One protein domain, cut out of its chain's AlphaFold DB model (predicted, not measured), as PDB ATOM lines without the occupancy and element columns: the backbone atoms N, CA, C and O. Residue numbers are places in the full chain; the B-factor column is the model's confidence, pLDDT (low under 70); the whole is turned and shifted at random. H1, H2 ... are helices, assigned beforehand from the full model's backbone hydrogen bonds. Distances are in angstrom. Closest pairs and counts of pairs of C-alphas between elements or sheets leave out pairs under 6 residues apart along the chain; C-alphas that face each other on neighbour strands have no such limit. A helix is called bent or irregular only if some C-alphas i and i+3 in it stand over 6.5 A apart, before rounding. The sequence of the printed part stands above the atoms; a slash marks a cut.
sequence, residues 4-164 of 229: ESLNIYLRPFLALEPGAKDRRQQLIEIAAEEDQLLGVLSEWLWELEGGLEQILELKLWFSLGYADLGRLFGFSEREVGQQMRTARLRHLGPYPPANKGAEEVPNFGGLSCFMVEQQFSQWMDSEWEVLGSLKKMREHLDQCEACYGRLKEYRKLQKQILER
ATOM      1  N   GLU A   4     138.011 129.489 153.585       67.06
ATOM      2  CA  GLU A   4     137.840 128.031 153.500       67.06
ATOM      3  C   GLU A   4     137.454 127.391 154.841       67.06
ATOM      4  O   GLU A   4     136.830 126.338 154.851       67.06
ATOM      5  N   SER A   5     137.762 128.046 155.965       76.12
ATOM      6  CA  SER A   5     137.420 127.576 157.314       76.12
ATOM      7  C   SER A   5     136.080 128.111 157.838       76.12
ATOM      8  O   SER A   5     135.685 127.765 158.952       76.12
ATOM      9  N   LEU A   6     135.369 128.963 157.082       81.75
ATOM     10  CA  LEU A   6     134.074 129.513 157.517       81.75
ATOM     11  C   LEU A   6     132.982 128.440 157.596       81.75
ATOM     12  O   LEU A   6     132.079 128.561 158.423       81.75
ATOM     13  N   ASN A   7     133.098 127.362 156.811       79.69
ATOM     14  CA  ASN A   7     132.153 126.242 156.820       79.69
ATOM     15  C   ASN A   7     131.979 125.617 158.222       79.69
ATOM     16  O   ASN A   7     130.869 125.223 158.584       79.69
ATOM     17  N   ILE A   8     133.038 125.606 159.042       81.69
ATOM     18  CA  ILE A   8     133.037 125.090 160.422       81.69
ATOM     19  C   ILE A   8     132.039 125.862 161.300       81.69
ATOM     20  O   ILE A   8     131.409 125.285 162.190       81.69
ATOM     21  N   TYR A   9     131.850 127.153 161.025       85.19
ATOM     22  CA  TYR A   9     131.032 128.052 161.836       85.19
ATOM     23  C   TYR A   9     129.572 128.137 161.378       85.19
ATOM     24  O   TYR A   9     128.732 128.619 162.135       85.19
ATOM     25  N   LEU A  10     129.233 127.607 160.197       86.25
ATOM     26  CA  LEU A  10     127.863 127.635 159.657       86.25
ATOM     27  C   LEU A  10     126.861 126.908 160.547       86.25
ATOM     28  O   LEU A  10     125.713 127.321 160.673       86.25
ATOM     29  N   ARG A  11     127.294 125.839 161.214       86.81
ATOM     30  CA  ARG A  11     126.432 125.115 162.149       86.81
ATOM     31  C   ARG A  11     126.035 125.983 163.358       86.81
ATOM     32  O   ARG A  11     124.836 126.079 163.610       86.81
ATOM     33  N   PRO A  12     126.974 126.631 164.077       87.81
ATOM     34  CA  PRO A  12     126.652 127.662 165.060       87.81
ATOM     35  C   PRO A  12     125.660 128.722 164.582       87.81
ATOM     36  O   PRO A  12     124.699 129.002 165.289       87.81
ATOM     37  N   PHE A  13     125.841 129.265 163.376       87.00
ATOM     38  CA  PHE A  13     124.944 130.280 162.816       87.00
ATOM     39  C   PHE A  13     123.499 129.802 162.683       87.00
ATOM     40  O   PHE A  13     122.572 130.497 163.093       87.00
ATOM     41  N   LEU A  14     123.306 128.594 162.153       85.56
ATOM     42  CA  LEU A  14     121.978 127.999 162.019       85.56
ATOM     43  C   LEU A  14     121.357 127.633 163.373       85.56
ATOM     44  O   LEU A  14     120.140 127.555 163.486       85.56
ATOM     45  N   ALA A  15     122.177 127.382 164.396       85.31
ATOM     46  CA  ALA A  15     121.700 127.073 165.740       85.31
ATOM     47  C   ALA A  15     121.216 128.314 166.515       85.31
ATOM     48  O   ALA A  15     120.529 128.150 167.523       85.31
ATOM     49  N   LEU A  16     121.554 129.531 166.067       83.06
ATOM     50  CA  LEU A  16     121.099 130.778 166.699       83.06
ATOM     51  C   LEU A  16     119.597 131.033 166.495       83.06
ATOM     52  O   LEU A  16     118.969 131.652 167.350       83.06
ATOM     53  N   GLU A  17     119.006 130.538 165.404       77.81
ATOM     54  CA  GLU A  17     117.596 130.769 165.078       77.81
ATOM     55  C   GLU A  17     116.818 129.446 164.939       77.81
ATOM     56  O   GLU A  17     117.079 128.641 164.035       77.81
ATOM     57  N   PRO A  18     115.797 129.217 165.786       64.62
ATOM     58  CA  PRO A  18     114.844 128.130 165.602       64.62
ATOM     59  C   PRO A  18     114.020 128.361 164.324       64.62
ATOM     60  O   PRO A  18     113.054 129.113 164.328       64.62
ATOM     61  N   GLY A  19     114.404 127.715 163.221       66.31
ATOM     62  CA  GLY A  19     113.777 127.920 161.904       66.31
ATOM     63  C   GLY A  19     114.773 128.158 160.769       66.31
ATOM     64  O   GLY A  19     114.405 128.055 159.602       66.31
ATOM     65  N   ALA A  20     116.059 128.338 161.090       67.06
ATOM     66  CA  ALA A  20     117.117 128.603 160.115       67.06
ATOM     67  C   ALA A  20     117.303 127.524 159.029       67.06
ATOM     68  O   ALA A  20     118.052 127.745 158.081       67.06
ATOM     69  N   LYS A  21     116.637 126.360 159.119       68.50
ATOM     70  CA  LYS A  21     116.644 125.354 158.042       68.50
ATOM     71  C   LYS A  21     116.188 125.954 156.711       68.50
ATOM     72  O   LYS A  21     116.828 125.690 155.696       68.50
ATOM     73  N   ASP A  22     115.171 126.812 156.736       75.75
ATOM     74  CA  ASP A  22     114.632 127.451 155.529       75.75
ATOM     75  C   ASP A  22     115.565 128.550 154.993       75.75
ATOM     76  O   ASP A  22     115.572 128.846 153.799       75.75
ATOM     77  N   ARG A  23     116.418 129.108 155.861       82.38
ATOM     78  CA  ARG A  23     117.409 130.147 155.535       82.38
ATOM     79  C   ARG A  23     118.828 129.599 155.356       82.38
ATOM     80  O   ARG A  23     119.768 130.362 155.140       82.38
ATOM     81  N   ARG A  24     119.007 128.274 155.392       87.50
ATOM     82  CA  ARG A  24     120.320 127.618 155.300       87.50
ATOM     83  C   ARG A  24     121.081 128.018 154.046       87.50
ATOM     84  O   ARG A  24     122.260 128.348 154.123       87.50
ATOM     85  N   GLN A  25     120.398 128.008 152.906       87.44
ATOM     86  CA  GLN A  25     121.011 128.365 151.633       87.44
ATOM     87  C   GLN A  25     121.444 129.836 151.607       87.44
ATOM     88  O   GLN A  25     122.529 130.138 151.122       87.44
ATOM     89  N   GLN A  26     120.644 130.734 152.191       87.44
ATOM     90  CA  GLN A  26     120.977 132.154 152.308       87.44
ATOM     91  C   GLN A  26     122.231 132.360 153.166       87.44
ATOM     92  O   GLN A  26     123.143 133.058 152.734       87.44
ATOM     93  N   LEU A  27     122.326 131.703 154.329       88.69
ATOM     94  CA  LEU A  27     123.526 131.761 155.168       88.69
ATOM     95  C   LEU A  27     124.772 131.276 154.418       88.69
ATOM     96  O   LEU A  27     125.832 131.887 154.518       88.69
ATOM     97  N   ILE A  28     124.659 130.162 153.690       89.06
ATOM     98  CA  ILE A  28     125.773 129.611 152.911       89.06
ATOM     99  C   ILE A  28     126.214 130.612 151.835       89.06
ATOM    100  O   ILE A  28     127.414 130.778 151.619       89.06
ATOM    101  N   GLU A  29     125.272 131.286 151.172       86.88
ATOM    102  CA  GLU A  29     125.581 132.321 150.182       86.88
ATOM    103  C   GLU A  29     126.270 133.535 150.817       86.88
ATOM    104  O   GLU A  29     127.335 133.914 150.333       86.88
ATOM    105  N   ILE A  30     125.750 134.063 151.931       87.88
ATOM    106  CA  ILE A  30     126.378 135.156 152.700       87.88
ATOM    107  C   ILE A  30     127.809 134.774 153.095       87.88
ATOM    108  O   ILE A  30     128.768 135.489 152.808       87.88
ATOM    109  N   ALA A  31     127.985 133.592 153.687       88.06
ATOM    110  CA  ALA A  31     129.295 133.122 154.119       88.06
ATOM    111  C   ALA A  31     130.268 132.871 152.963       88.06
ATOM    112  O   ALA A  31     131.479 132.982 153.143       88.06
ATOM    113  N   ALA A  32     129.760 132.517 151.782       86.50
ATOM    114  CA  ALA A  32     130.578 132.390 150.585       86.50
ATOM    115  C   ALA A  32     130.977 133.762 150.027       86.50
ATOM    116  O   ALA A  32     132.059 133.883 149.439       86.50
ATOM    117  N   GLU A  33     130.117 134.775 150.158       85.56
ATOM    118  CA  GLU A  33     130.342 136.148 149.696       85.56
ATOM    119  C   GLU A  33     131.337 136.903 150.583       85.56
ATOM    120  O   GLU A  33     132.245 137.543 150.039       85.56
ATOM    121  N   GLU A  34     131.279 136.684 151.889       86.69
ATOM    122  CA  GLU A  34     132.182 137.261 152.880       86.69
ATOM    123  C   GLU A  34     133.558 136.576 152.956       86.69
ATOM    124  O   GLU A  34     133.731 135.386 152.677       86.69
ATOM    125  N   ASP A  35     134.567 137.347 153.367       82.62
ATOM    126  CA  ASP A  35     135.938 136.850 153.548       82.62
ATOM    127  C   ASP A  35     136.301 136.640 155.029       82.62
ATOM    128  O   ASP A  35     137.308 135.994 155.334       82.62
ATOM    129  N   GLN A  36     135.498 137.166 155.964       87.56
ATOM    130  CA  GLN A  36     135.774 137.123 157.402       87.56
ATOM    131  C   GLN A  36     134.552 136.709 158.224       87.56
ATOM    132  O   GLN A  36     133.429 137.108 157.943       87.56
ATOM    133  N   LEU A  37     134.798 135.988 159.324       88.69
ATOM    134  CA  LEU A  37     133.757 135.527 160.251       88.69
ATOM    135  C   LEU A  37     132.908 136.673 160.815       88.69
ATOM    136  O   LEU A  37     131.699 136.529 160.950       88.69
ATOM    137  N   LEU A  38     133.543 137.804 161.135       89.12
ATOM    138  CA  LEU A  38     132.847 138.978 161.662       89.12
ATOM    139  C   LEU A  38     131.903 139.614 160.640       89.12
ATOM    140  O   LEU A  38     130.855 140.102 161.043       89.12
ATOM    141  N   GLY A  39     132.248 139.575 159.349       88.31
ATOM    142  CA  GLY A  39     131.361 140.031 158.277       88.31
ATOM    143  C   GLY A  39     130.101 139.174 158.221       88.31
ATOM    144  O   GLY A  39     128.999 139.694 158.369       88.31
ATOM    145  N   VAL A  40     130.273 137.846 158.189       89.69
ATOM    146  CA  VAL A  40     129.151 136.887 158.222       89.69
ATOM    147  C   VAL A  40     128.290 137.073 159.472       89.69
ATOM    148  O   VAL A  40     127.069 137.080 159.378       89.69
ATOM    149  N   LEU A  41     128.905 137.249 160.648       88.88
ATOM    150  CA  LEU A  41     128.196 137.533 161.902       88.88
ATOM    151  C   LEU A  41     127.397 138.825 161.850       88.88
ATOM    152  O   LEU A  41     126.246 138.824 162.273       88.88
ATOM    153  N   SER A  42     127.981 139.901 161.331       88.69
ATOM    154  CA  SER A  42     127.293 141.183 161.221       88.69
ATOM    155  C   SER A  42     126.081 141.090 160.296       88.69
ATOM    156  O   SER A  42     125.005 141.554 160.665       88.69
ATOM    157  N   GLU A  43     126.236 140.482 159.118       87.88
ATOM    158  CA  GLU A  43     125.134 140.338 158.161       87.88
ATOM    159  C   GLU A  43     124.056 139.384 158.677       87.88
ATOM    160  O   GLU A  43     122.867 139.688 158.618       87.88
ATOM    161  N   TRP A  44     124.455 138.252 159.256       86.44
ATOM    162  CA  TRP A  44     123.504 137.271 159.763       86.44
ATOM    163  C   TRP A  44     122.719 137.784 160.973       86.44
ATOM    164  O   TRP A  44     121.505 137.613 161.029       86.44
ATOM    165  N   LEU A  45     123.372 138.450 161.932       84.81
ATOM    166  CA  LEU A  45     122.682 139.020 163.095       84.81
ATOM    167  C   LEU A  45     121.697 140.124 162.703       84.81
ATOM    168  O   LEU A  45     120.656 140.257 163.344       84.81
ATOM    169  N   TRP A  46     121.996 140.881 161.643       82.69
ATOM    170  CA  TRP A  46     121.063 141.860 161.089       82.69
ATOM    171  C   TRP A  46     119.774 141.200 160.571       82.69
ATOM    172  O   TRP A  46     118.681 141.697 160.829       82.69
ATOM    173  N   GLU A  47     119.893 140.050 159.903       78.31
ATOM    174  CA  GLU A  47     118.762 139.283 159.352       78.31
ATOM    175  C   GLU A  47     117.945 138.522 160.414       78.31
ATOM    176  O   GLU A  47     116.773 138.195 160.194       78.31
ATOM    177  N   LEU A  48     118.556 138.196 161.556       71.12
ATOM    178  CA  LEU A  48     117.948 137.327 162.564       71.12
ATOM    179  C   LEU A  48     116.954 138.019 163.507       71.12
ATOM    180  O   LEU A  48     116.350 137.329 164.324       71.12
ATOM    181  N   GLU A  49     116.831 139.351 163.492       68.25
ATOM    182  CA  GLU A  49     116.183 140.146 164.568       68.25
ATOM    183  C   GLU A  49     116.717 139.822 165.993       68.25
ATOM    184  O   GLU A  49     116.264 140.370 167.000       68.25
ATOM    185  N   GLY A  50     117.720 138.943 166.088       61.97
ATOM    186  CA  GLY A  50     118.329 138.424 167.294       61.97
ATOM    187  C   GLY A  50     119.390 139.393 167.774       61.97
ATOM    188  O   GLY A  50     120.493 139.452 167.239       61.97
ATOM    189  N   GLY A  51     119.034 140.182 168.784       72.25
ATOM    190  CA  GLY A  51     119.930 141.172 169.367       72.25
ATOM    191  C   GLY A  51     120.891 140.597 170.414       72.25
ATOM    192  O   GLY A  51     121.257 139.424 170.431       72.25
ATOM    193  N   LEU A  52     121.243 141.454 171.374       81.69
ATOM    194  CA  LEU A  52     122.142 141.185 172.509       81.69
ATOM    195  C   LEU A  52     121.740 140.010 173.412       81.69
ATOM    196  O   LEU A  52     122.486 139.648 174.319       81.69
ATOM    197  N   GLU A  53     120.566 139.426 173.208       84.31
ATOM    198  CA  GLU A  53     120.079 138.294 173.993       84.31
ATOM    199  C   GLU A  53     120.927 137.035 173.797       84.31
ATOM    200  O   GLU A  53     121.050 136.244 174.727       84.31
ATOM    201  N   GLN A  54     121.565 136.897 172.632       87.38
ATOM    202  CA  GLN A  54     122.389 135.740 172.264       87.38
ATOM    203  C   GLN A  54     123.888 135.975 172.513       87.38
ATOM    204  O   GLN A  54     124.740 135.239 172.019       87.38
ATOM    205  N   ILE A  55     124.255 137.029 173.254       90.81
ATOM    206  CA  ILE A  55     125.657 137.445 173.411       90.81
ATOM    207  C   ILE A  55     126.538 136.356 174.057       90.81
ATOM    208  O   ILE A  55     127.717 136.239 173.721       90.81
ATOM    209  N   LEU A  56     125.970 135.518 174.937       91.31
ATOM    210  CA  LEU A  56     126.692 134.406 175.568       91.31
ATOM    211  C   LEU A  56     126.950 133.262 174.576       91.31
ATOM    212  O   LEU A  56     128.051 132.708 174.552       91.31
ATOM    213  N   GLU A  57     125.955 132.921 173.757       90.62
ATOM    214  CA  GLU A  57     126.061 131.959 172.659       90.62
ATOM    215  C   GLU A  57     127.112 132.418 171.650       90.62
ATOM    216  O   GLU A  57     128.017 131.654 171.321       90.62
ATOM    217  N   LEU A  58     127.056 133.684 171.231       90.50
ATOM    218  CA  LEU A  58     128.018 134.269 170.298       90.50
ATOM    219  C   LEU A  58     129.450 134.187 170.834       90.50
ATOM    220  O   LEU A  58     130.359 133.741 170.128       90.50
ATOM    221  N   LYS A  59     129.648 134.548 172.107       91.06
ATOM    222  CA  LYS A  59     130.951 134.451 172.776       91.06
ATOM    223  C   LYS A  59     131.477 133.015 172.795       91.06
ATOM    224  O   LYS A  59     132.630 132.787 172.436       91.06
ATOM    225  N   LEU A  60     130.651 132.049 173.198       89.50
ATOM    226  CA  LEU A  60     131.083 130.663 173.394       89.50
ATOM    227  C   LEU A  60     131.210 129.865 172.093       89.50
ATOM    228  O   LEU A  60     132.134 129.067 171.964       89.50
ATOM    229  N   TRP A  61     130.295 130.037 171.140       89.69
ATOM    230  CA  TRP A  61     130.280 129.233 169.914       89.69
ATOM    231  C   TRP A  61     131.301 129.704 168.884       89.69
ATOM    232  O   TRP A  61     131.851 128.880 168.156       89.69
ATOM    233  N   PHE A  62     131.576 131.007 168.841       88.94
ATOM    234  CA  PHE A  62     132.499 131.603 167.872       88.94
ATOM    235  C   PHE A  62     133.827 132.038 168.501       88.94
ATOM    236  O   PHE A  62     134.711 132.500 167.787       88.94
ATOM    237  N   SER A  63     133.996 131.863 169.820       87.62
ATOM    238  CA  SER A  63     135.216 132.226 170.564       87.62
ATOM    239  C   SER A  63     135.645 133.691 170.369       87.62
ATOM    240  O   SER A  63     136.833 133.996 170.324       87.62
ATOM    241  N   LEU A  64     134.677 134.601 170.230       89.88
ATOM    242  CA  LEU A  64     134.912 136.021 169.931       89.88
ATOM    243  C   LEU A  64     135.510 136.747 171.128       89.88
ATOM    244  O   LEU A  64     135.035 136.530 172.235       89.88
ATOM    245  N   GLY A  65     136.470 137.649 170.953       90.44
ATOM    246  CA  GLY A  65     136.917 138.526 172.042       90.44
ATOM    247  C   GLY A  65     135.870 139.583 172.424       90.44
ATOM    248  O   GLY A  65     134.895 139.812 171.700       90.44
ATOM    249  N   TYR A  66     136.078 140.306 173.529       91.50
ATOM    250  CA  TYR A  66     135.243 141.486 173.821       91.50
ATOM    251  C   TYR A  66     135.331 142.566 172.737       91.50
ATOM    252  O   TYR A  66     134.323 143.196 172.428       91.50
ATOM    253  N   ALA A  67     136.507 142.752 172.132       91.69
ATOM    254  CA  ALA A  67     136.696 143.695 171.031       91.69
ATOM    255  C   ALA A  67     135.865 143.314 169.794       91.69
ATOM    256  O   ALA A  67     135.284 144.181 169.143       91.69
ATOM    257  N   ASP A  68     135.774 142.019 169.495       92.31
ATOM    258  CA  ASP A  68     135.007 141.483 168.370       92.31
ATOM    259  C   ASP A  68     133.504 141.701 168.570       92.31
ATOM    260  O   ASP A  68     132.828 142.245 167.697       92.31
ATOM    261  N   LEU A  69     132.994 141.363 169.758       92.06
ATOM    262  CA  LEU A  69     131.609 141.651 170.148       92.06
ATOM    263  C   LEU A  69     131.322 143.159 170.140       92.06
ATOM    264  O   LEU A  69     130.249 143.584 169.718       92.06
ATOM    265  N   GLY A  70     132.288 143.978 170.562       92.00
ATOM    266  CA  GLY A  70     132.179 145.434 170.524       92.00
ATOM    267  C   GLY A  70     131.998 145.961 169.103       92.00
ATOM    268  O   GLY A  70     131.128 146.796 168.863       92.00
ATOM    269  N   ARG A  71     132.744 145.417 168.135       91.94
ATOM    270  CA  ARG A  71     132.583 145.754 166.711       91.94
ATOM    271  C   ARG A  71     131.233 145.313 166.151       91.94
ATOM    272  O   ARG A  71     130.643 146.077 165.397       91.94
ATOM    273  N   LEU A  72     130.744 144.131 166.531       90.19
ATOM    274  CA  LEU A  72     129.453 143.609 166.058       90.19
ATOM    275  C   LEU A  72     128.264 144.453 166.531       90.19
ATOM    276  O   LEU A  72     127.329 144.670 165.769       90.19
ATOM    277  N   PHE A  73     128.299 144.939 167.775       89.75
ATOM    278  CA  PHE A  73     127.171 145.656 168.381       89.75
ATOM    279  C   PHE A  73     127.367 147.175 168.490       89.75
ATOM    280  O   PHE A  73     126.478 147.869 168.978       89.75
ATOM    281  N   GLY A  74     128.514 147.707 168.057       90.50
ATOM    282  CA  GLY A  74     128.832 149.133 168.179       90.50
ATOM    283  C   GLY A  74     129.087 149.584 169.622       90.50
ATOM    284  O   GLY A  74     128.758 150.712 169.984       90.50
ATOM    285  N   PHE A  75     129.659 148.708 170.449       93.56
ATOM    286  CA  PHE A  75     129.932 148.950 171.867       93.56
ATOM    287  C   PHE A  75     131.426 148.969 172.184       93.56
ATOM    288  O   PHE A  75     132.244 148.329 171.525       93.56
ATOM    289  N   SER A  76     131.782 149.659 173.263       95.00
ATOM    290  CA  SER A  76     133.098 149.525 173.886       95.00
ATOM    291  C   SER A  76     133.248 148.167 174.587       95.00
ATOM    292  O   SER A  76     132.274 147.576 175.053       95.00
ATOM    293  N   GLU A  77     134.483 147.692 174.761       92.00
ATOM    294  CA  GLU A  77     134.761 146.439 175.490       92.00
ATOM    295  C   GLU A  77     134.193 146.449 176.917       92.00
ATOM    296  O   GLU A  77     133.710 145.437 177.425       92.00
ATOM    297  N   ARG A  78     134.188 147.621 177.563       91.00
ATOM    298  CA  ARG A  78     133.600 147.801 178.892       91.00
ATOM    299  C   ARG A  78     132.088 147.575 178.878       91.00
ATOM    300  O   ARG A  78     131.559 146.957 179.804       91.00
ATOM    301  N   GLU A  79     131.398 148.093 177.867       93.56
ATOM    302  CA  GLU A  79     129.956 147.903 177.699       93.56
ATOM    303  C   GLU A  79     129.637 146.445 177.384       93.56
ATOM    304  O   GLU A  79     128.753 145.880 178.026       93.56
ATOM    305  N   VAL A  80     130.412 145.802 176.508       92.44
ATOM    306  CA  VAL A  80     130.308 144.356 176.249       92.44
ATOM    307  C   VAL A  80     130.454 143.568 177.550       92.44
ATOM    308  O   VAL A  80     129.584 142.762 177.877       92.44
ATOM    309  N   GLY A  81     131.481 143.851 178.357       90.12
ATOM    310  CA  GLY A  81     131.663 143.207 179.660       90.12
ATOM    311  C   GLY A  81     130.475 143.423 180.611       90.12
ATOM    312  O   GLY A  81     130.118 142.533 181.388       90.12
ATOM    313  N   GLN A  82     129.809 144.578 180.546       90.69
ATOM    314  CA  GLN A  82     128.587 144.831 181.311       90.69
ATOM    315  C   GLN A  82     127.382 144.040 180.781       90.69
ATOM    316  O   GLN A  82     126.623 143.489 181.586       90.69
ATOM    317  N   GLN A  83     127.220 143.944 179.461       92.50
ATOM    318  CA  GLN A  83     126.152 143.161 178.832       92.50
ATOM    319  C   GLN A  83     126.317 141.669 179.126       92.50
ATOM    320  O   GLN A  83     125.371 141.033 179.582       92.50
ATOM    321  N   MET A  84     127.532 141.134 179.000       91.88
ATOM    322  CA  MET A  84     127.861 139.744 179.331       91.88
ATOM    323  C   MET A  84     127.545 139.411 180.794       91.88
ATOM    324  O   MET A  84     126.901 138.401 181.086       91.88
ATOM    325  N   ARG A  85     127.927 140.291 181.732       89.62
ATOM    326  CA  ARG A  85     127.564 140.144 183.152       89.62
ATOM    327  C   ARG A  85     126.052 140.167 183.361       89.62
ATOM    328  O   ARG A  85     125.531 139.337 184.102       89.62
ATOM    329  N   THR A  86     125.346 141.075 182.695       90.94
ATOM    330  CA  THR A  86     123.882 141.178 182.784       90.94
ATOM    331  C   THR A  86     123.202 139.924 182.233       90.94
ATOM    332  O   THR A  86     122.307 139.384 182.883       90.94
ATOM    333  N   ALA A  87     123.658 139.410 181.089       91.88
ATOM    334  CA  ALA A  87     123.159 138.173 180.501       91.88
ATOM    335  C   ALA A  87     123.380 136.979 181.445       91.88
ATOM    336  O   ALA A  87     122.436 136.251 181.750       91.88
ATOM    337  N   ARG A  88     124.583 136.831 182.018       91.00
ATOM    338  CA  ARG A  88     124.863 135.797 183.030       91.00
ATOM    339  C   ARG A  88     123.952 135.900 184.245       91.00
ATOM    340  O   ARG A  88     123.423 134.884 184.683       91.00
ATOM    341  N   LEU A  89     123.737 137.106 184.771       89.50
ATOM    342  CA  LEU A  89     122.856 137.324 185.921       89.50
ATOM    343  C   LEU A  89     121.410 136.895 185.640       89.50
ATOM    344  O   LEU A  89     120.757 136.390 186.550       89.50
ATOM    345  N   ARG A  90     120.916 137.022 184.401       90.62
ATOM    346  CA  ARG A  90     119.581 136.520 184.025       90.62
ATOM    347  C   ARG A  90     119.484 134.994 184.112       90.62
ATOM    348  O   ARG A  90     118.437 134.483 184.491       90.62
ATOM    349  N   HIS A  91     120.560 134.275 183.795       90.69
ATOM    350  CA  HIS A  91     120.584 132.807 183.835       90.69
ATOM    351  C   HIS A  91     120.943 132.234 185.207       90.69
ATOM    352  O   HIS A  91     120.390 131.216 185.617       90.69
ATOM    353  N   LEU A  92     121.898 132.858 185.893       90.12
ATOM    354  CA  LEU A  92     122.497 132.349 187.126       90.12
ATOM    355  C   LEU A  92     121.911 132.997 188.388       90.12
ATOM    356  O   LEU A  92     122.154 132.514 189.490       90.12
ATOM    357  N   GLY A  93     121.190 134.112 188.257       87.75
ATOM    358  CA  GLY A  93     120.751 134.925 189.390       87.75
ATOM    359  C   GLY A  93     121.893 135.693 190.080       87.75
ATOM    360  O   GLY A  93     123.073 135.535 189.729       87.75
ATOM    361  N   PRO A  94     121.554 136.551 191.061       83.50
ATOM    362  CA  PRO A  94     122.528 137.329 191.819       83.50
ATOM    363  C   PRO A  94     123.394 136.437 192.712       83.50
ATOM    364  O   PRO A  94     122.926 135.442 193.267       83.50
ATOM    365  N   TYR A  95     124.656 136.832 192.879       76.31
ATOM    366  CA  TYR A  95     125.596 136.188 193.788       76.31
ATOM    367  C   TYR A  95     126.279 137.232 194.691       76.31
ATOM    368  O   TYR A  95     126.788 138.224 194.162       76.31
ATOM    369  N   PRO A  96     126.336 137.027 196.023       72.12
ATOM    370  CA  PRO A  96     125.719 135.926 196.773       72.12
ATOM    371  C   PRO A  96     124.176 135.933 196.674       72.12
ATOM    372  O   PRO A  96     123.594 136.968 196.342       72.12
ATOM    373  N   PRO A  97     123.496 134.792 196.910       68.94
ATOM    374  CA  PRO A  97     122.038 134.720 196.829       68.94
ATOM    375  C   PRO A  97     121.400 135.727 197.788       68.94
ATOM    376  O   PRO A  97     121.801 135.786 198.946       68.94
ATOM    377  N   ALA A  98     120.369 136.455 197.344       64.62
ATOM    378  CA  ALA A  98     119.714 137.527 198.113       64.62
ATOM    379  C   ALA A  98     119.214 137.108 199.515       64.62
ATOM    380  O   ALA A  98     118.986 137.950 200.378       64.62
ATOM    381  N   ASN A  99     119.059 135.802 199.738       58.81
ATOM    382  CA  ASN A  99     118.524 135.207 200.959       58.81
ATOM    383  C   ASN A  99     119.607 134.936 202.015       58.81
ATOM    384  O   ASN A  99     119.279 134.645 203.163       58.81
ATOM    385  N   LYS A 100     120.889 134.986 201.635       58.22
ATOM    386  CA  LYS A 100     121.997 134.975 202.586       58.22
ATOM    387  C   LYS A 100     122.322 136.433 202.870       58.22
ATOM    388  O   LYS A 100     122.794 137.142 201.985       58.22
ATOM    389  N   GLY A 101     122.005 136.884 204.086       49.06
ATOM    390  CA  GLY A 101     122.455 138.183 204.578       49.06
ATOM    391  C   GLY A 101     123.960 138.324 204.360       49.06
ATOM    392  O   GLY A 101     124.652 137.322 204.187       49.06
ATOM    393  N   ALA A 102     124.456 139.559 204.323       50.81
ATOM    394  CA  ALA A 102     125.869 139.891 204.149       50.81
ATOM    395  C   ALA A 102     126.732 139.427 205.347       50.81
ATOM    396  O   ALA A 102     127.415 140.228 205.980       50.81
ATOM    397  N   GLU A 103     126.666 138.143 205.694       54.22
ATOM    398  CA  GLU A 103     127.613 137.460 206.556       54.22
ATOM    399  C   GLU A 103     128.984 137.555 205.893       54.22
ATOM    400  O   GLU A 103     129.107 137.410 204.671       54.22
ATOM    401  N   GLU A 104     129.978 137.884 206.717       54.38
ATOM    402  CA  GLU A 104     131.366 138.164 206.358       54.38
ATOM    403  C   GLU A 104     131.811 137.333 205.159       54.38
ATOM    404  O   GLU A 104     131.979 136.119 205.260       54.38
ATOM    405  N   VAL A 105     131.954 137.990 204.002       58.53
ATOM    406  CA  VAL A 105     132.333 137.326 202.757       58.53
ATOM    407  C   VAL A 105     133.645 136.589 203.019       58.53
ATOM    408  O   VAL A 105     134.664 137.260 203.210       58.53
ATOM    409  N   PRO A 106     133.654 135.243 203.031       64.81
ATOM    410  CA  PRO A 106     134.830 134.510 203.453       64.81
ATOM    411  C   PRO A 106     136.019 134.891 202.575       64.81
ATOM    412  O   PRO A 106     135.920 134.881 201.341       64.81
ATOM    413  N   ASN A 107     137.125 135.278 203.210       67.75
ATOM    414  CA  ASN A 107     138.381 135.556 202.531       67.75
ATOM    415  C   ASN A 107     139.317 134.369 202.745       67.75
ATOM    416  O   ASN A 107     139.950 134.234 203.790       67.75
ATOM    417  N   PHE A 108     139.387 133.508 201.738       75.44
ATOM    418  CA  PHE A 108     140.286 132.360 201.703       75.44
ATOM    419  C   PHE A 108     141.305 132.564 200.582       75.44
ATOM    420  O   PHE A 108     140.954 133.046 199.502       75.44
ATOM    421  N   GLY A 109     142.579 132.249 200.836       64.81
ATOM    422  CA  GLY A 109     143.653 132.404 199.840       64.81
ATOM    423  C   GLY A 109     143.920 133.857 199.404       64.81
ATOM    424  O   GLY A 109     144.536 134.088 198.361       64.81
ATOM    425  N   GLY A 110     143.441 134.848 200.166       79.75
ATOM    426  CA  GLY A 110     143.523 136.269 199.811       79.75
ATOM    427  C   GLY A 110     142.531 136.704 198.725       79.75
ATOM    428  O   GLY A 110     142.729 137.760 198.122       79.75
ATOM    429  N   LEU A 111     141.502 135.895 198.444       83.31
ATOM    430  CA  LEU A 111     140.409 136.215 197.527       83.31
ATOM    431  C   LEU A 111     139.083 136.255 198.285       83.31
ATOM    432  O   LEU A 111     138.744 135.329 199.022       83.31
ATOM    433  N   SER A 112     138.302 137.307 198.048       86.12
ATOM    434  CA  SER A 112     136.901 137.349 198.467       86.12
ATOM    435  C   SER A 112     136.015 136.602 197.467       86.12
ATOM    436  O   SER A 112     136.354 136.489 196.286       86.12
ATOM    437  N   CYS A 113     134.833 136.156 197.901       84.44
ATOM    438  CA  CYS A 113     133.857 135.519 197.008       84.44
ATOM    439  C   CYS A 113     133.464 136.424 195.822       84.44
ATOM    440  O   CYS A 113     133.203 135.931 194.729       84.44
ATOM    441  N   PHE A 114     133.471 137.750 196.010       84.25
ATOM    442  CA  PHE A 114     133.251 138.711 194.926       84.25
ATOM    443  C   PHE A 114     134.359 138.646 193.866       84.25
ATOM    444  O   PHE A 114     134.070 138.634 192.672       84.25
ATOM    445  N   MET A 115     135.627 138.574 194.287       85.75
ATOM    446  CA  MET A 115     136.753 138.435 193.356       85.75
ATOM    447  C   MET A 115     136.694 137.103 192.606       85.75
ATOM    448  O   MET A 115     136.983 137.069 191.411       85.75
ATOM    449  N   VAL A 116     136.287 136.027 193.285       87.38
ATOM    450  CA  VAL A 116     136.085 134.717 192.653       87.38
ATOM    451  C   VAL A 116     134.979 134.776 191.592       87.38
ATOM    452  O   VAL A 116     135.185 134.279 190.488       87.38
ATOM    453  N   GLU A 117     133.858 135.456 191.858       86.31
ATOM    454  CA  GLU A 117     132.782 135.643 190.867       86.31
ATOM    455  C   GLU A 117     133.260 136.414 189.620       86.31
ATOM    456  O   GLU A 117     132.930 136.037 188.492       86.31
ATOM    457  N   GLN A 118     134.089 137.456 189.787       86.00
ATOM    458  CA  GLN A 118     134.682 138.164 188.640       86.00
ATOM    459  C   GLN A 118     135.603 137.244 187.820       86.00
ATOM    460  O   GLN A 118     135.575 137.287 186.589       86.00
ATOM    461  N   GLN A 119     136.373 136.376 188.484       87.44
ATOM    462  CA  GLN A 119     137.245 135.409 187.809       87.44
ATOM    463  C   GLN A 119     136.455 134.307 187.092       87.44
ATOM    464  O   GLN A 119     136.850 133.905 186.002       87.44
ATOM    465  N   PHE A 120     135.318 133.852 187.629       87.56
ATOM    466  CA  PHE A 120     134.438 132.923 186.907       87.56
ATOM    467  C   PHE A 120     133.875 133.524 185.627       87.56
ATOM    468  O   PHE A 120     133.839 132.840 184.606       87.56
ATOM    469  N   SER A 121     133.470 134.795 185.670       85.31
ATOM    470  CA  SER A 121     133.021 135.515 184.477       85.31
ATOM    471  C   SER A 121     134.115 135.540 183.404       85.31
ATOM    472  O   SER A 121     133.867 135.113 182.283       85.31
ATOM    473  N   GLN A 122     135.338 135.943 183.763       83.81
ATOM    474  CA  GLN A 122     136.472 135.960 182.830       83.81
ATOM    475  C   GLN A 122     136.832 134.564 182.306       83.81
ATOM    476  O   GLN A 122     137.113 134.409 181.120       83.81
ATOM    477  N   TRP A 123     136.794 133.541 183.166       85.44
ATOM    478  CA  TRP A 123     137.042 132.155 182.771       85.44
ATOM    479  C   TRP A 123     136.005 131.651 181.763       85.44
ATOM    480  O   TRP A 123     136.383 131.071 180.749       85.44
ATOM    481  N   MET A 124     134.714 131.896 182.014       83.44
ATOM    482  CA  MET A 124     133.640 131.535 181.082       83.44
ATOM    483  C   MET A 124     133.816 132.243 179.736       83.44
ATOM    484  O   MET A 124     133.584 131.642 178.691       83.44
ATOM    485  N   ASP A 125     134.282 133.489 179.770       83.62
ATOM    486  CA  ASP A 125     134.533 134.294 178.578       83.62
ATOM    487  C   ASP A 125     135.857 133.927 177.880       83.62
ATOM    488  O   ASP A 125     136.126 134.411 176.786       83.62
ATOM    489  N   SER A 126     136.668 133.031 178.452       80.81
ATOM    490  CA  SER A 126     138.021 132.705 177.969       80.81
ATOM    491  C   SER A 126     138.964 133.919 177.893       80.81
ATOM    492  O   SER A 126     139.943 133.899 177.158       80.81
ATOM    493  N   GLU A 127     138.703 134.954 178.696       79.19
ATOM    494  CA  GLU A 127     139.472 136.211 178.770       79.19
ATOM    495  C   GLU A 127     140.476 136.181 179.939       79.19
ATOM    496  O   GLU A 127     140.669 137.157 180.667       79.19
ATOM    497  N   TRP A 128     141.068 135.014 180.209       73.31
ATOM    498  CA  TRP A 128     141.950 134.848 181.362       73.31
ATOM    499  C   TRP A 128     143.375 135.294 181.031       73.31
ATOM    500  O   TRP A 128     144.211 134.502 180.605       73.31
ATOM    501  N   GLU A 129     143.672 136.565 181.284       66.62
ATOM    502  CA  GLU A 129     145.003 137.132 181.022       66.62
ATOM    503  C   GLU A 129     146.077 136.644 182.017       66.62
ATOM    504  O   GLU A 129     147.255 136.544 181.677       66.62
ATOM    505  N   VAL A 130     145.693 136.316 183.261       64.44
ATOM    506  CA  VAL A 130     146.636 136.017 184.357       64.44
ATOM    507  C   VAL A 130     146.370 134.658 185.012       64.44
ATOM    508  O   VAL A 130     145.631 134.549 185.991       64.44
ATOM    509  N   LEU A 131     147.069 133.619 184.549       64.56
ATOM    510  CA  LEU A 131     147.005 132.258 185.113       64.56
ATOM    511  C   LEU A 131     147.496 132.164 186.574       64.56
ATOM    512  O   LEU A 131     147.184 131.206 187.279       64.56
ATOM    513  N   GLY A 132     148.243 133.159 187.064       66.56
ATOM    514  CA  GLY A 132     148.786 133.183 188.430       66.56
ATOM    515  C   GLY A 132     147.728 133.211 189.543       66.56
ATOM    516  O   GLY A 132     148.023 132.825 190.677       66.56
ATOM    517  N   SER A 133     146.489 133.616 189.245       74.50
ATOM    518  CA  SER A 133     145.384 133.609 190.214       74.50
ATOM    519  C   SER A 133     144.746 132.230 190.415       74.50
ATOM    520  O   SER A 133     144.074 132.029 191.426       74.50
ATOM    521  N   LEU A 134     145.002 131.258 189.527       80.56
ATOM    522  CA  LEU A 134     144.388 129.924 189.571       80.56
ATOM    523  C   LEU A 134     144.642 129.186 190.884       80.56
ATOM    524  O   LEU A 134     143.743 128.532 191.410       80.56
ATOM    525  N   LYS A 135     145.858 129.295 191.434       83.75
ATOM    526  CA  LYS A 135     146.213 128.629 192.694       83.75
ATOM    527  C   LYS A 135     145.387 129.178 193.860       83.75
ATOM    528  O   LYS A 135     144.780 128.401 194.586       83.75
ATOM    529  N   LYS A 136     145.304 130.507 193.982       86.56
ATOM    530  CA  LYS A 136     144.506 131.184 195.019       86.56
ATOM    531  C   LYS A 136     143.019 130.885 194.863       86.56
ATOM    532  O   LYS A 136     142.317 130.675 195.844       86.56
ATOM    533  N   MET A 137     142.543 130.834 193.620       86.62
ATOM    534  CA  MET A 137     141.160 130.492 193.310       86.62
ATOM    535  C   MET A 137     140.843 129.053 193.714       86.62
ATOM    536  O   MET A 137     139.825 128.816 194.351       86.62
ATOM    537  N   ARG A 138     141.735 128.098 193.429       88.12
ATOM    538  CA  ARG A 138     141.590 126.712 193.890       88.12
ATOM    539  C   ARG A 138     141.565 126.620 195.417       88.12
ATOM    540  O   ARG A 138     140.638 126.032 195.953       88.12
ATOM    541  N   GLU A 139     142.520 127.255 196.096       89.12
ATOM    542  CA  GLU A 139     142.568 127.304 197.566       89.12
ATOM    543  C   GLU A 139     141.278 127.880 198.169       89.12
ATOM    544  O   GLU A 139     140.802 127.382 199.189       89.12
ATOM    545  N   HIS A 140     140.694 128.900 197.529       89.88
ATOM    546  CA  HIS A 140     139.411 129.464 197.934       89.88
ATOM    547  C   HIS A 140     138.252 128.485 197.709       89.88
ATOM    548  O   HIS A 140     137.403 128.330 198.582       89.88
ATOM    549  N   LEU A 141     138.199 127.817 196.554       90.12
ATOM    550  CA  LEU A 141     137.123 126.877 196.215       90.12
ATOM    551  C   LEU A 141     137.139 125.610 197.068       90.12
ATOM    552  O   LEU A 141     136.072 125.074 197.349       90.12
ATOM    553  N   ASP A 142     138.317 125.172 197.509       90.94
ATOM    554  CA  ASP A 142     138.459 124.039 198.425       90.94
ATOM    555  C   ASP A 142     137.869 124.350 199.821       90.94
ATOM    556  O   ASP A 142     137.519 123.432 200.560       90.94
ATOM    557  N   GLN A 143     137.728 125.636 200.176       88.12
ATOM    558  CA  GLN A 143     137.252 126.101 201.489       88.12
ATOM    559  C   GLN A 143     135.857 126.747 201.448       88.12
ATOM    560  O   GLN A 143     135.144 126.746 202.449       88.12
ATOM    561  N   CYS A 144     135.443 127.296 200.303       87.69
ATOM    562  CA  CYS A 144     134.169 127.989 200.137       87.69
ATOM    563  C   CYS A 144     133.184 127.165 199.299       87.69
ATOM    564  O   CYS A 144     133.162 127.240 198.065       87.69
ATOM    565  N   GLU A 145     132.294 126.438 199.979       87.06
ATOM    566  CA  GLU A 145     131.257 125.626 199.331       87.06
ATOM    567  C   GLU A 145     130.324 126.465 198.439       87.06
ATOM    568  O   GLU A 145     129.912 126.008 197.372       87.06
ATOM    569  N   ALA A 146     130.036 127.715 198.819       86.81
ATOM    570  CA  ALA A 146     129.193 128.614 198.029       86.81
ATOM    571  C   ALA A 146     129.828 128.953 196.669       86.81
ATOM    572  O   ALA A 146     129.181 128.795 195.633       86.81
ATOM    573  N   CYS A 147     131.107 129.343 196.653       88.62
ATOM    574  CA  CYS A 147     131.841 129.618 195.416       88.62
ATOM    575  C   CYS A 147     132.032 128.349 194.575       88.62
ATOM    576  O   CYS A 147     131.965 128.400 193.347       88.62
ATOM    577  N   TYR A 148     132.226 127.194 195.214       90.38
ATOM    578  CA  TYR A 148     132.307 125.916 194.510       90.38
ATOM    579  C   TYR A 148     130.968 125.515 193.868       90.38
ATOM    580  O   TYR A 148     130.934 125.075 192.715       90.38
ATOM    581  N   GLY A 149     129.853 125.713 194.575       90.12
ATOM    582  CA  GLY A 149     128.507 125.572 194.023       90.12
ATOM    583  C   GLY A 149     128.294 126.503 192.830       90.12
ATOM    584  O   GLY A 149     127.881 126.050 191.763       90.12
ATOM    585  N   ARG A 150     128.699 127.768 192.968       90.38
ATOM    586  CA  ARG A 150     128.622 128.772 191.903       90.38
ATOM    587  C   ARG A 150     129.407 128.365 190.652       90.38
ATOM    588  O   ARG A 150     128.867 128.429 189.552       90.38
ATOM    589  N   LEU A 151     130.623 127.827 190.794       91.88
ATOM    590  CA  LEU A 151     131.388 127.273 189.664       91.88
ATOM    591  C   LEU A 151     130.609 126.192 188.900       91.88
ATOM    592  O   LEU A 151     130.661 126.135 187.669       91.88
ATOM    593  N   LYS A 152     129.899 125.309 189.612       92.69
ATOM    594  CA  LYS A 152     129.085 124.264 188.970       92.69
ATOM    595  C   LYS A 152     127.944 124.867 188.157       92.69
ATOM    596  O   LYS A 152     127.655 124.348 187.082       92.69
ATOM    597  N   GLU A 153     127.328 125.948 188.629       93.25
ATOM    598  CA  GLU A 153     126.289 126.667 187.885       93.25
ATOM    599  C   GLU A 153     126.847 127.293 186.603       93.25
ATOM    600  O   GLU A 153     126.270 127.089 185.537       93.25
ATOM    601  N   TYR A 154     128.012 127.950 186.670       93.19
ATOM    602  CA  TYR A 154     128.705 128.469 185.482       93.19
ATOM    603  C   TYR A 154     129.004 127.361 184.464       93.19
ATOM    604  O   TYR A 154     128.697 127.496 183.280       93.19
ATOM    605  N   ARG A 155     129.543 126.222 184.921       92.44
ATOM    606  CA  ARG A 155     129.792 125.051 184.062       92.44
ATOM    607  C   ARG A 155     128.509 124.490 183.460       92.44
ATOM    608  O   ARG A 155     128.506 124.082 182.301       92.44
ATOM    609  N   LYS A 156     127.424 124.454 184.234       94.25
ATOM    610  CA  LYS A 156     126.114 124.003 183.760       94.25
ATOM    611  C   LYS A 156     125.574 124.943 182.685       94.25
ATOM    612  O   LYS A 156     125.114 124.444 181.666       94.25
ATOM    613  N   LEU A 157     125.676 126.258 182.874       92.81
ATOM    614  CA  LEU A 157     125.274 127.248 181.874       92.81
ATOM    615  C   LEU A 157     126.097 127.107 180.588       92.81
ATOM    616  O   LEU A 157     125.527 127.013 179.506       92.81
ATOM    617  N   GLN A 158     127.425 127.016 180.702       91.44
ATOM    618  CA  GLN A 158     128.303 126.800 179.549       91.44
ATOM    619  C   GLN A 158     127.923 125.518 178.797       91.44
ATOM    620  O   GLN A 158     127.784 125.529 177.578       91.44
ATOM    621  N   LYS A 159     127.689 124.423 179.529       91.94
ATOM    622  CA  LYS A 159     127.231 123.159 178.952       91.94
ATOM    623  C   LYS A 159     125.881 123.313 178.242       91.94
ATOM    624  O   LYS A 159     125.768 122.883 177.105       91.94
ATOM    625  N   GLN A 160     124.898 123.964 178.865       91.31
ATOM    626  CA  GLN A 160     123.579 124.208 178.266       91.31
ATOM    627  C   GLN A 160     123.664 125.016 176.968       91.31
ATOM    628  O   GLN A 160     122.957 124.707 176.013       91.31
ATOM    629  N   ILE A 161     124.533 126.029 176.923       90.00
ATOM    630  CA  ILE A 161     124.777 126.823 175.716       90.00
ATOM    631  C   ILE A 161     125.409 125.946 174.627       90.00
ATOM    632  O   ILE A 161     124.943 125.939 173.491       90.00
ATOM    633  N   LEU A 162     126.437 125.160 174.956       88.12
ATOM    634  CA  LEU A 162     127.114 124.290 173.987       88.12
ATOM    635  C   LEU A 162     126.231 123.131 173.494       88.12
ATOM    636  O   LEU A 162     126.333 122.735 172.338       88.12
ATOM    637  N   GLU A 163     125.332 122.606 174.326       88.19
ATOM    638  CA  GLU A 163     124.409 121.515 173.977       88.19
ATOM    639  C   GLU A 163     123.283 121.928 173.017       88.19
ATOM    640  O   GLU A 163     122.550 121.064 172.539       88.19
ATOM    641  N   ARG A 164     123.141 123.218 172.689       80.88
ATOM    642  CA  ARG A 164     122.196 123.674 171.655       80.88
ATOM    643  C   ARG A 164     122.741 123.494 170.233       80.88
ATOM    644  O   ARG A 164     121.965 123.203 169.323       80.88
TER     645      ARG A 164
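Overview. This is residues 4 to 164 of the 229 residues of an uncharacterized protein of Bradymonadales bacterium (UniProt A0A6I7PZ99). This is an elongated body of helices in three groups: at one end H1, H2 and H3 form a triangle of two successive helical hairpins, H4, H5 and H6 make the middle, and at the other end H7 and the long H9 run side by side, with H8 making a corner with H9. H9 runs back from that end to the middle, where its last turns meet H4, and residues 98 to 103 of the loop before H7 stick out. The printed part has 161 residues with nine named helices, H1 to H9 in order, and no named strand; the class is all helix. It is only just compact, close to loose, with a radius of gyration of the C-alphas of 18.3 A, and spans 56 by 31 by 26 A.

Along the chain. Find C-alpha 7 at (132.153, 126.242, 156.820), where H1, residues 7 to 15, begins. Next come H2, residues 24 to 33, H3, residues 37 to 47, H4, residues 52 to 62, and H5, residues 66 to 73. H6, residues 77 to 92, runs 22.0 A from C-alpha 77 at (134.761, 146.439, 175.490). After it look for H7, residues 113 to 124, 16.4 A long, and H8, residues 131 to 141. H9, residues 145 to 162, runs 25.7 A to C-alpha 162 at (127.114, 124.290, 173.987). H4 is irregular, with C-alphas 53 and 56 7.8 A apart; H1 and H8 only just are, with 6.8 A from C-alpha 8 to 11 and 6.7 A from 132 to 135.

Arrangement. Start at H4, which with H9 is a hub, each touching four helices. H4 touches H6, about perpendicular at 82 degrees, closest at the C-alphas of Leu 56 and Met 84, 6.6 A. H9 touches H4 with residues 158 to 162 alone, closest at the C-alphas of Glu 57 and Ile 161, 6.1 A. H5 touches H6 at 88 degrees, about perpendicular, closest at the C-alphas of Tyr 66 and Glu 77, 5.2 A. Towards one end, H3 touches H5, closest at the C-alphas of Ser 42 and Leu 72, 5.8 A. H2 and H3 are a hairpin, closest at the C-alphas of Ala 31 and Val 40, 5.6 A; H1 and H2 are another, closest at those of Leu 14 and Arg 24, 6.9 A. Towards the other end, H7 touches H9 at a shallow tilt of 20 degrees, the same way, closest at the C-alphas of Cys 113 and Cys 147, 6.4 A. H8 and H9 touch only at the corner, and only just, with 3 pairs of C-alphas within 8 A. Every O i to N i+4 pair is within hydrogen-bond range in H2, H3, H5, H6, H7 and H9, against 3 of 5 in H1, 5 of 7 in H4 and 5 of 7 in H8.

Size, cuts and confidence. The two C-alphas farthest apart are those of Glu 33 and Glu 103, at 56.9 A. The printed part has no cut, and its one long link is H6 to H7, 20 residues. The mean pLDDT of the printed part is 83.6; 23 residues are under 70, among them residues 97 to 107.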